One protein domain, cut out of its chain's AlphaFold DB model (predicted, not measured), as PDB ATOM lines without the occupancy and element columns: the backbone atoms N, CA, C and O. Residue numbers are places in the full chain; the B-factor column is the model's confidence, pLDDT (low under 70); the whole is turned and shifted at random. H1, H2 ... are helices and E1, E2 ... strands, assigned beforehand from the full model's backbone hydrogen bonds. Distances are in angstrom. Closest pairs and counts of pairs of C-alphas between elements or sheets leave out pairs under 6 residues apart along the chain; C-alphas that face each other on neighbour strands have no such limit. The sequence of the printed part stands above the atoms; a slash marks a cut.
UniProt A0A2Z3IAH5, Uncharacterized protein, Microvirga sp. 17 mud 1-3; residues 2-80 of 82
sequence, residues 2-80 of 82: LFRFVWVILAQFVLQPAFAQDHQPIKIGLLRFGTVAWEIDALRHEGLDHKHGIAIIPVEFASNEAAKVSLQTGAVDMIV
ATOM      1  N   LEU A   2      31.849  49.812 205.636       74.06
ATOM      2  CA  LEU A   2      31.481  49.810 204.206       74.06
ATOM      3  C   LEU A   2      31.605  48.435 203.514       74.06
ATOM      4  O   LEU A   2      30.706  48.015 202.799       74.06
ATOM      5  N   PHE A   3      32.672  47.687 203.811       77.06
ATOM      6  CA  PHE A   3      32.923  46.365 203.217       77.06
ATOM      7  C   PHE A   3      31.816  45.342 203.526       77.06
ATOM      8  O   PHE A   3      31.476  44.516 202.690       77.06
ATOM      9  N   ARG A   4      31.199  45.427 204.713       78.50
ATOM     10  CA  ARG A   4      30.125  44.511 205.125       78.50
ATOM     11  C   ARG A   4      28.821  44.775 204.368       78.50
ATOM     12  O   ARG A   4      28.097  43.833 204.083       78.50
ATOM     13  N   PHE A   5      28.558  46.030 204.001       84.06
ATOM     14  CA  PHE A   5      27.407  46.389 203.169       84.06
ATOM     15  C   PHE A   5      27.558  45.885 201.731       84.06
ATOM     16  O   PHE A   5      26.595  45.371 201.172       84.06
ATOM     17  N   VAL A   6      28.766  45.944 201.163       90.25
ATOM     18  CA  VAL A   6      29.048  45.422 199.813       90.25
ATOM     19  C   VAL A   6      28.744  43.923 199.718       90.25
ATOM     20  O   VAL A   6      28.088  43.490 198.775       90.25
ATOM     21  N   TRP A   7      29.136  43.139 200.727       86.50
ATOM     22  CA  TRP A   7      28.842  41.702 200.775       86.50
ATOM     23  C   TRP A   7      27.350  41.382 200.896       86.50
ATOM     24  O   TRP A   7      26.881  40.437 200.270       86.50
ATOM     25  N   VAL A   8      26.592  42.177 201.655       88.00
ATOM     26  CA  VAL A   8      25.135  41.994 201.785       88.00
ATOM     27  C   VAL A   8      24.427  42.282 200.458       88.00
ATOM     28  O   VAL A   8      23.543  41.525 200.066       88.00
ATOM     29  N   ILE A   9      24.847  43.323 199.733       89.06
ATOM     30  CA  ILE A   9      24.291  43.671 198.415       89.06
ATOM     31  C   ILE A   9      24.611  42.582 197.379       89.06
ATOM     32  O   ILE A   9      23.730  42.171 196.628       89.06
ATOM     33  N   LEU A  10      25.843  42.062 197.369       87.44
ATOM     34  CA  LEU A  10      26.238  40.958 196.485       87.44
ATOM     35  C   LEU A  10      25.445  39.676 196.765       87.44
ATOM     36  O   LEU A  10      24.980  39.032 195.829       87.44
ATOM     37  N   ALA A  11      25.235  39.328 198.037       86.50
ATOM     38  CA  ALA A  11      24.448  38.154 198.408       86.50
ATOM     39  C   ALA A  11      22.987  38.261 197.936       86.50
ATOM     40  O   ALA A  11      22.421  37.278 197.461       86.50
ATOM     41  N   GLN A  12      22.389  39.455 197.999       83.44
ATOM     42  CA  GLN A  12      21.020  39.692 197.519       83.44
ATOM     43  C   GLN A  12      20.871  39.475 196.007       83.44
ATOM     44  O   GLN A  12      19.822  39.022 195.561       83.44
ATOM     45  N   PHE A  13      21.917  39.748 195.223       83.88
ATOM     46  CA  PHE A  13      21.905  39.524 193.775       83.88
ATOM     47  C   PHE A  13      21.987  38.039 193.392       83.88
ATOM     48  O   PHE A  13      21.495  37.651 192.339       83.88
ATOM     49  N   VAL A  14      22.582  37.200 194.246       85.75
ATOM     50  CA  VAL A  14      22.699  35.745 194.024       85.75
ATOM     51  C   VAL A  14      21.425  35.002 194.442       85.75
ATOM     52  O   VAL A  14      21.107  33.955 193.892       85.75
ATOM     53  N   LEU A  15      20.670  35.556 195.393       87.06
ATOM     54  CA  LEU A  15      19.449  34.965 195.953       87.06
ATOM     55  C   LEU A  15      18.178  35.273 195.137       87.06
ATOM     56  O   LEU A  15      17.077  35.251 195.689       87.06
ATOM     57  N   GLN A  16      18.297  35.575 193.840       84.62
ATOM     58  CA  GLN A  16      17.108  35.814 193.021       84.62
ATOM     59  C   GLN A  16      16.251  34.540 192.897       84.62
ATOM     60  O   GLN A  16      16.796  33.447 192.727       84.62
ATOM     61  N   PRO A  17      14.912  34.656 192.986       84.50
ATOM     62  CA  PRO A  17      14.025  33.520 192.785       84.50
ATOM     63  C   PRO A  17      14.173  32.987 191.357       84.50
ATOM     64  O   PRO A  17      14.104  33.745 190.390       84.50
ATOM     65  N   ALA A  18      14.364  31.675 191.227       80.06
ATOM     66  CA  ALA A  18      14.299  31.005 189.939       80.06
ATOM     67  C   ALA A  18      12.827  30.870 189.533       80.06
ATOM     68  O   ALA A  18      12.044  30.210 190.218       80.06
ATOM     69  N   PHE A  19      12.451  31.502 188.426       77.94
ATOM     70  CA  PHE A  19      11.159  31.262 187.798       77.94
ATOM     71  C   PHE A  19      11.280  30.045 186.887       77.94
ATOM     72  O   PHE A  19      12.225  29.942 186.103       77.94
ATOM     73  N   ALA A  20      10.332  29.115 187.000       76.69
ATOM     74  CA  ALA A  20      10.192  28.063 186.007       76.69
ATOM     75  C   ALA A  20       9.855  28.719 184.663       76.69
ATOM     76  O   ALA A  20       9.004  29.606 184.597       76.69
ATOM     77  N   GLN A  21      10.559  28.312 183.612       69.00
ATOM     78  CA  GLN A  21      10.267  28.776 182.265       69.00
ATOM     79  C   GLN A  21       8.907  28.206 181.840       69.00
ATOM     80  O   GLN A  21       8.607  27.051 182.152       69.00
ATOM     81  N   ASP A  22       8.089  29.012 181.155       71.31
ATOM     82  CA  ASP A  22       6.827  28.545 180.570       71.31
ATOM     83  C   ASP A  22       7.054  27.282 179.731       71.31
ATOM     84  O   ASP A  22       8.156  27.083 179.209       71.31
ATOM     85  N   HIS A  23       6.014  26.453 179.573       71.81
ATOM     86  CA  HIS A  23       6.047  25.263 178.719       71.81
ATOM     87  C   HIS A  23       6.450  25.645 177.289       71.81
ATOM     88  O   HIS A  23       5.614  26.019 176.464       71.81
ATOM     89  N   GLN A  24       7.752  25.582 177.009       84.56
ATOM     90  CA  GLN A  24       8.308  25.837 175.691       84.56
ATOM     91  C   GLN A  24       7.795  24.732 174.766       84.56
ATOM     92  O   GLN A  24       7.999  23.551 175.070       84.56
ATOM     93  N   PRO A  25       7.118  25.080 173.662       92.25
ATOM     94  CA  PRO A  25       6.687  24.086 172.702       92.25
ATOM     95  C   PRO A  25       7.885  23.318 172.147       92.25
ATOM     96  O   PRO A  25       8.872  23.925 171.739       92.25
ATOM     97  N   ILE A  26       7.775  21.994 172.101       93.19
ATOM     98  CA  ILE A  26       8.821  21.111 171.589       93.19
ATOM     99  C   ILE A  26       8.550  20.857 170.109       93.19
ATOM    100  O   ILE A  26       7.488  20.339 169.744       93.19
ATOM    101  N   LYS A  27       9.504  21.201 169.245       97.06
ATOM    102  CA  LYS A  27       9.465  20.891 167.813       97.06
ATOM    103  C   LYS A  27       9.951  19.466 167.584       97.06
ATOM    104  O   LYS A  27      11.134  19.175 167.763       97.06
ATOM    105  N   ILE A  28       9.053  18.591 167.149       96.69
ATOM    106  CA  ILE A  28       9.356  17.179 166.900       96.69
ATOM    107  C   ILE A  28       9.356  16.931 165.395       96.69
ATOM    108  O   ILE A  28       8.322  17.057 164.745       96.69
ATOM    109  N   GLY A  29      10.512  16.570 164.844       97.44
ATOM    110  CA  GLY A  29      10.640  16.135 163.461       97.44
ATOM    111  C   GLY A  29      10.232  14.675 163.285       97.44
ATOM    112  O   GLY A  29      10.776  13.794 163.948       97.44
ATOM    113  N   LEU A  30       9.296  14.404 162.383       96.69
ATOM    114  CA  LEU A  30       8.784  13.055 162.133       96.69
ATOM    115  C   LEU A  30       8.420  12.848 160.666       96.69
ATOM    116  O   LEU A  30       8.194  13.806 159.927       96.69
ATOM    117  N   LEU A  31       8.352  11.591 160.235       96.69
ATOM    118  CA  LEU A  31       7.865  11.267 158.900       96.69
ATOM    119  C   LEU A  31       6.358  11.484 158.818       96.69
ATOM    120  O   LEU A  31       5.620  10.988 159.665       96.69
ATOM    121  N   ARG A  32       5.883  12.121 157.742       92.31
ATOM    122  CA  ARG A  32       4.438  12.309 157.496       92.31
ATOM    123  C   ARG A  32       3.642  10.992 157.498       92.31
ATOM    124  O   ARG A  32       2.444  10.987 157.746       92.31
ATOM    125  N   PHE A  33       4.306   9.889 157.175       92.50
ATOM    126  CA  PHE A  33       3.735   8.544 157.084       92.50
ATOM    127  C   PHE A  33       4.276   7.594 158.166       92.50
ATOM    128  O   PHE A  33       4.099   6.384 158.047       92.50
ATOM    129  N   GLY A  34       4.967   8.126 159.177       90.12
ATOM    130  CA  GLY A  34       5.524   7.337 160.274       90.12
ATOM    131  C   GLY A  34       4.506   7.033 161.372       90.12
ATOM    132  O   GLY A  34       3.430   7.634 161.428       90.12
ATOM    133  N   THR A  35       4.857   6.122 162.275       93.69
ATOM    134  CA  THR A  35       3.979   5.712 163.388       93.69
ATOM    135  C   THR A  35       3.671   6.882 164.328       93.69
ATOM    136  O   THR A  35       2.519   7.161 164.642       93.69
ATOM    137  N   VAL A  36       4.673   7.685 164.669       94.38
ATOM    138  CA  VAL A  36       4.496   8.840 165.564       94.38
ATOM    139  C   VAL A  36       3.500   9.881 165.030       94.38
ATOM    140  O   VAL A  36       2.884  10.598 165.815       94.38
ATOM    141  N   ALA A  37       3.287   9.967 163.711       93.25
ATOM    142  CA  ALA A  37       2.337  10.922 163.138       93.25
ATOM    143  C   ALA A  37       0.894  10.656 163.604       93.25
ATOM    144  O   ALA A  37       0.209  11.587 164.029       93.25
ATOM    145  N   TRP A  38       0.446   9.394 163.578       93.50
ATOM    146  CA  TRP A  38      -0.898   9.036 164.049       93.50
ATOM    147  C   TRP A  38      -0.990   9.067 165.580       93.50
ATOM    148  O   TRP A  38      -2.040   9.405 166.120       93.50
ATOM    149  N   GLU A  39       0.101   8.765 166.290       95.06
ATOM    150  CA  GLU A  39       0.139   8.817 167.758       95.06
ATOM    151  C   GLU A  39      -0.020  10.247 168.282       95.06
ATOM    152  O   GLU A  39      -0.752  10.475 169.243       95.06
ATOM    153  N   ILE A  40       0.620  11.228 167.635       94.62
ATOM    154  CA  ILE A  40       0.450  12.649 167.969       94.62
ATOM    155  C   ILE A  40      -0.968  13.123 167.638       94.62
ATOM    156  O   ILE A  40      -1.535  13.914 168.393       94.62
ATOM    157  N   ASP A  41      -1.548  12.650 166.533       94.00
ATOM    158  CA  ASP A  41      -2.939  12.956 166.191       94.00
ATOM    159  C   ASP A  41      -3.902  12.416 167.260       94.00
ATOM    160  O   ASP A  41      -4.724  13.164 167.787       94.00
ATOM    161  N   ALA A  42      -3.717  11.164 167.689       95.94
ATOM    162  CA  ALA A  42      -4.479  10.567 168.783       95.94
ATOM    163  C   ALA A  42      -4.272  11.313 170.114       95.94
ATOM    164  O   ALA A  42      -5.238  11.601 170.818       95.94
ATOM    165  N   LEU A  43      -3.032  11.689 170.448       95.56
ATOM    166  CA  LEU A  43      -2.704  12.461 171.653       95.56
ATOM    167  C   LEU A  43      -3.487  13.782 171.711       95.56
ATOM    168  O   LEU A  43      -4.027  14.131 172.763       95.56
ATOM    169  N   ARG A  44      -3.550  14.498 170.581       93.88
ATOM    170  CA  ARG A  44      -4.286  15.764 170.435       93.88
ATOM    171  C   ARG A  44      -5.792  15.558 170.443       93.88
ATOM    172  O   ARG A  44      -6.504  16.332 171.078       93.88
ATOM    173  N   HIS A  45      -6.274  14.519 169.766       96.69
ATOM    174  CA  HIS A  45      -7.693  14.172 169.735       96.69
ATOM    175  C   HIS A  45      -8.240  13.911 171.144       96.69
ATOM    176  O   HIS A  45      -9.305  14.407 171.501       96.69
ATOM    177  N   GLU A  46      -7.467  13.203 171.968       97.12
ATOM    178  CA  GLU A  46      -7.800  12.893 173.363       97.12
ATOM    179  C   GLU A  46      -7.468  14.043 174.343       97.12
ATOM    180  O   GLU A  46      -7.680  13.920 175.552       97.12
ATOM    181  N   GLY A  47      -6.919  15.164 173.856       95.31
ATOM    182  CA  GLY A  47      -6.534  16.328 174.666       95.31
ATOM    183  C   GLY A  47      -5.481  16.024 175.739       95.31
ATOM    184  O   GLY A  47      -5.412  16.701 176.772       95.31
ATOM    185  N   LEU A  48      -4.684  14.971 175.540       95.19
ATOM    186  CA  LEU A  48      -3.699  14.506 176.517       95.19
ATOM    187  C   LEU A  48      -2.506  15.453 176.620       95.19
ATOM    188  O   LEU A  48      -1.932  15.583 177.701       95.19
ATOM    189  N   ASP A  49      -2.159  16.129 175.531       92.50
ATOM    190  CA  ASP A  49      -1.138  17.173 175.490       92.50
ATOM    191  C   ASP A  49      -1.518  18.344 176.412       92.50
ATOM    192  O   ASP A  49      -0.782  18.673 177.346       92.50
ATOM    193  N   HIS A  50      -2.734  18.870 176.274       90.50
ATOM    194  CA  HIS A  50      -3.266  19.927 177.130       90.50
ATOM    195  C   HIS A  50      -3.403  19.495 178.589       90.50
ATOM    196  O   HIS A  50      -3.019  20.242 179.490       90.50
ATOM    197  N   LYS A  51      -3.908  18.281 178.836       94.00
ATOM    198  CA  LYS A  51      -4.087  17.743 180.193       94.00
ATOM    199  C   LYS A  51      -2.776  17.673 180.980       94.00
ATOM    200  O   LYS A  51      -2.797  17.852 182.196       94.00
ATOM    201  N   HIS A  52      -1.659  17.412 180.305       90.94
ATOM    202  CA  HIS A  52      -0.339  17.306 180.933       90.94
ATOM    203  C   HIS A  52       0.532  18.555 180.730       90.94
ATOM    204  O   HIS A  52       1.692  18.548 181.130       90.94
ATOM    205  N   GLY A  53      -0.011  19.625 180.139       89.81
ATOM    206  CA  GLY A  53       0.727  20.866 179.889       89.81
ATOM    207  C   GLY A  53       1.833  20.735 178.839       89.81
ATOM    208  O   GLY A  53       2.753  21.543 178.817       89.81
ATOM    209  N   ILE A  54       1.773  19.733 177.963       89.88
ATOM    210  CA  ILE A  54       2.793  19.487 176.942       89.88
ATOM    211  C   ILE A  54       2.385  20.221 175.663       89.88
ATOM    212  O   ILE A  54       1.328  19.958 175.101       89.88
ATOM    213  N   ALA A  55       3.236  21.118 175.171       92.12
ATOM    214  CA  ALA A  55       3.039  21.771 173.880       92.12
ATOM    215  C   ALA A  55       3.926  21.101 172.821       92.12
ATOM    216  O   ALA A  55       5.152  21.167 172.900       92.12
ATOM    217  N   ILE A  56       3.312  20.456 171.824       93.19
ATOM    218  CA  ILE A  56       4.023  19.755 170.742       93.19
ATOM    219  C   ILE A  56       3.794  20.471 169.411       93.19
ATOM    220  O   ILE A  56       2.650  20.691 169.001       93.19
ATOM    221  N   ILE A  57       4.884  20.769 168.703       95.81
ATOM    222  CA  ILE A  57       4.892  21.275 167.328       95.81
ATOM    223  C   ILE A  57       5.457  20.174 166.413       95.81
ATOM    224  O   ILE A  57       6.677  20.037 166.309       95.81
ATOM    225  N   PRO A  58       4.615  19.365 165.750       95.50
ATOM    226  CA  PRO A  58       5.084  18.384 164.786       95.50
ATOM    227  C   PRO A  58       5.613  19.095 163.534       95.50
ATOM    228  O   PRO A  58       4.982  20.016 163.013       95.50
ATOM    229  N   VAL A  59       6.771  18.653 163.055       97.38
ATOM    230  CA  VAL A  59       7.395  19.093 161.806       97.38
ATOM    231  C   VAL A  59       7.535  17.871 160.910       97.38
ATOM    232  O   VAL A  59       8.300  16.952 161.198       97.38
ATOM    233  N   GLU A  60       6.754  17.844 159.838       96.56
ATOM    234  CA  GLU A  60       6.675  16.692 158.946       96.56
ATOM    235  C   GLU A  60       7.805  16.689 157.912       96.56
ATOM    236  O   GLU A  60       8.063  17.685 157.231       96.56
ATOM    237  N   PHE A  61       8.435  15.530 157.740       96.81
ATOM    238  CA  PHE A  61       9.469  15.275 156.746       96.81
ATOM    239  C   PHE A  61       9.068  14.134 155.810       96.81
ATOM    240  O   PHE A  61       8.309  13.230 156.165       96.81
ATOM    241  N   ALA A  62       9.604  14.171 154.589       95.56
ATOM    242  CA  ALA A  62       9.424  13.110 153.600       95.56
ATOM    243  C   ALA A  62      10.452  11.970 153.739       95.56
ATOM    244  O   ALA A  62      10.259  10.903 153.164       95.56
ATOM    245  N   SER A  63      11.551  12.194 154.468       96.19
ATOM    246  CA  SER A  63      12.617  11.211 154.684       96.19
ATOM    247  C   SER A  63      13.315  11.412 156.028       96.19
ATOM    248  O   SER A  63      13.364  12.524 156.564       96.19
ATOM    249  N   ASN A  64      13.899  10.331 156.551       96.25
ATOM    250  CA  ASN A  64      14.652  10.349 157.807       96.25
ATOM    251  C   ASN A  64      15.892  11.242 157.700       96.25
ATOM    252  O   ASN A  64      16.330  11.853 158.668       96.25
ATOM    253  N   GLU A  65      16.450  11.354 156.505       97.31
ATOM    254  CA  GLU A  65      17.645  12.121 156.188       97.31
ATOM    255  C   GLU A  65      17.350  13.616 156.292       97.31
ATOM    256  O   GLU A  65      18.140  14.351 156.881       97.31
ATOM    257  N   ALA A  66      16.180  14.058 155.820       97.00
ATOM    258  CA  ALA A  66      15.733  15.434 156.000       97.00
ATOM    259  C   ALA A  66      15.495  15.761 157.486       97.00
ATOM    260  O   ALA A  66      15.945  16.806 157.959       97.00
ATOM    261  N   ALA A  67      14.875  14.845 158.239       97.25
ATOM    262  CA  ALA A  67      14.687  15.007 159.682       97.25
ATOM    263  C   ALA A  67      16.034  15.096 160.427       97.25
ATOM    264  O   ALA A  67      16.242  16.006 161.230       97.25
ATOM    265  N   LYS A  68      16.998  14.220 160.110       97.56
ATOM    266  CA  LYS A  68      18.360  14.247 160.680       97.56
ATOM    267  C   LYS A  68      19.065  15.580 160.426       97.56
ATOM    268  O   LYS A  68      19.632  16.146 161.358       97.56
ATOM    269  N   VAL A  69      19.009  16.106 159.201       98.00
ATOM    270  CA  VAL A  69      19.590  17.423 158.871       98.00
ATOM    271  C   VAL A  69      18.892  18.538 159.653       98.00
ATOM    272  O   VAL A  69      19.550  19.437 160.178       98.00
ATOM    273  N   SER A  70      17.567  18.471 159.792       98.00
ATOM    274  CA  SER A  70      16.803  19.433 160.591       98.00
ATOM    275  C   SER A  70      17.223  19.435 162.064       98.00
ATOM    276  O   SER A  70      17.308  20.498 162.675       98.00
ATOM    277  N   LEU A  71      17.522  18.265 162.636       98.06
ATOM    278  CA  LEU A  71      18.036  18.166 164.003       98.06
ATOM    279  C   LEU A  71      19.436  18.777 164.120       98.06
ATOM    280  O   LEU A  71      19.696  19.586 165.003       98.06
ATOM    281  N   GLN A  72      20.337  18.426 163.200       98.12
ATOM    282  CA  GLN A  72      21.724  18.913 163.193       98.12
ATOM    283  C   GLN A  72      21.827  20.434 163.031       98.12
ATOM    284  O   GLN A  72      22.775  21.045 163.517       98.12
ATOM    285  N   THR A  73      20.861  21.040 162.344       97.88
ATOM    286  CA  THR A  73      20.783  22.493 162.136       97.88
ATOM    287  C   THR A  73      20.040  23.229 163.255       97.88
ATOM    288  O   THR A  73      20.002  24.457 163.239       97.88
ATOM    289  N   GLY A  74      19.462  22.513 164.228       97.50
ATOM    290  CA  GLY A  74      18.671  23.099 165.316       97.50
ATOM    291  C   GLY A  74      17.291  23.612 164.885       97.50
ATOM    292  O   GLY A  74      16.677  24.408 165.592       97.50
ATOM    293  N   ALA A  75      16.791  23.193 163.719       97.69
ATOM    294  CA  ALA A  75      15.463  23.573 163.240       97.69
ATOM    295  C   ALA A  75      14.332  22.825 163.975       97.69
ATOM    296  O   ALA A  75      13.220  23.350 164.090       97.69
ATOM    297  N   VAL A  76      14.629  21.636 164.512       98.12
ATOM    298  CA  VAL A  76      13.773  20.858 165.425       98.12
ATOM    299  C   VAL A  76      14.552  20.496 166.689       98.12
ATOM    300  O   VAL A  76      15.778  20.414 166.649       98.12
ATOM    301  N   ASP A  77      13.838  20.248 167.785       97.19
ATOM    302  CA  ASP A  77      14.432  19.929 169.089       97.19
ATOM    303  C   ASP A  77      14.688  18.421 169.247       97.19
ATOM    304  O   ASP A  77      15.593  17.997 169.962       97.19
ATOM    305  N   MET A  78      13.894  17.597 168.559       96.12
ATOM    306  CA  MET A  78      13.988  16.138 168.572       96.12
ATOM    307  C   MET A  78      13.501  15.568 167.238       96.12
ATOM    308  O   MET A  78      12.698  16.199 166.552       96.12
ATOM    309  N   ILE A  79      13.947  14.360 166.888       97.12
ATOM    310  CA  ILE A  79      13.365  13.573 165.794       97.12
ATOM    311  C   ILE A  79      12.971  12.184 166.274       97.12
ATOM    312  O   ILE A  79      13.610  11.646 167.180       97.12
ATOM    313  N   VAL A  80      11.978  11.587 165.619       94.94
ATOM    314  CA  VAL A  80      11.716  10.147 165.709       94.94
ATOM    315  C   VAL A  80      11.899   9.522 164.334       94.94
ATOM    316  O   VAL A  80      11.485  10.084 163.320       94.94
TER     317      VAL A  80
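This is residues 2 to 80 of the 82 residues of an uncharacterized protein of Microvirga sp. 17 mud 1-3 (UniProt A0A2Z3IAH5). A long free arm leads into a small flat head: helix H1 and the stretch up to residue 21 stick out, and the arm makes most of the length. In the head, two parallel strands, E1 and E2, lie side by side in the middle, with helix H2 on one side of them and helix H4 on the other. The printed part has 79 residues, with four named helices and two named strands in the order H1 E1 H2 H3 E2 H4; the class is mixed, helices and strands, and the sheet's order is E1, E2. The whole is extended, with a radius of gyration of the C-alphas of 21.0 A and spans of 68 by 31 by 11 A.

Find C-alpha 2 at (31.481, 49.810, 204.206); from there H1, residues 2 to 14, runs 19.5 A. Go on to C-alpha 26 at (8.821, 21.111, 171.589), where E1, residues 26 to 31, begins its 16.1 A. H2 follows in residues 35 to 45, 15.8 A long, then H3 in residues 48 to 51. E2, residues 56 to 61, measures 15.7 A. H4, residues 64 to 72, measures 12.3 A and ends at C-alpha 72 at (21.724, 18.913, 163.193).

Look first at E1 and E2, parallel neighbours whose directions differ by 30 degrees. The C-alphas of residues 27 and 57 face each other at 4.6 A; N 28 and O 57 at 2.9 A and N 59 and O 28 at 2.8 A are within hydrogen-bond range. E1, H2, H3 and E2 form a strand-helix-strand unit, two parallel strands joined through helices, with a right-handed crossover. The closest C-alphas of E1 and H2 are those of Leu 30 and Ala 37, 6.9 A apart. H2 and E2 are near each other, with 10 pairs of C-alphas within 10 A. H2 and H3 are close but not clearly touching; their closest C-alphas, of Leu 43 and Asp 49, are 6.3 A apart. The closest C-alphas of E1 and H4, of Gly 29 and Ala 67, are 5.7 A apart. H2 and H4 are apart. Residues 28 to 29 of E1 also pair, parallel, with residues 78 to 79. In H1, H2 and H4 every O i to N i+4 pair is within hydrogen-bond range; H3 is too short for such a pair.

Measure from C-alpha 2 to C-alpha 33 and you have the two farthest apart, 68.5 A. Residues 2 to 21, of which 2 to 14 belong to H1, stand free; without them the body spans 33 by 27 by 11 A. The link from H1 to E1, 11 residues, is long. The printed part has no cut. The mean pLDDT of the printed part is 91.3, and residue 21 is under 70.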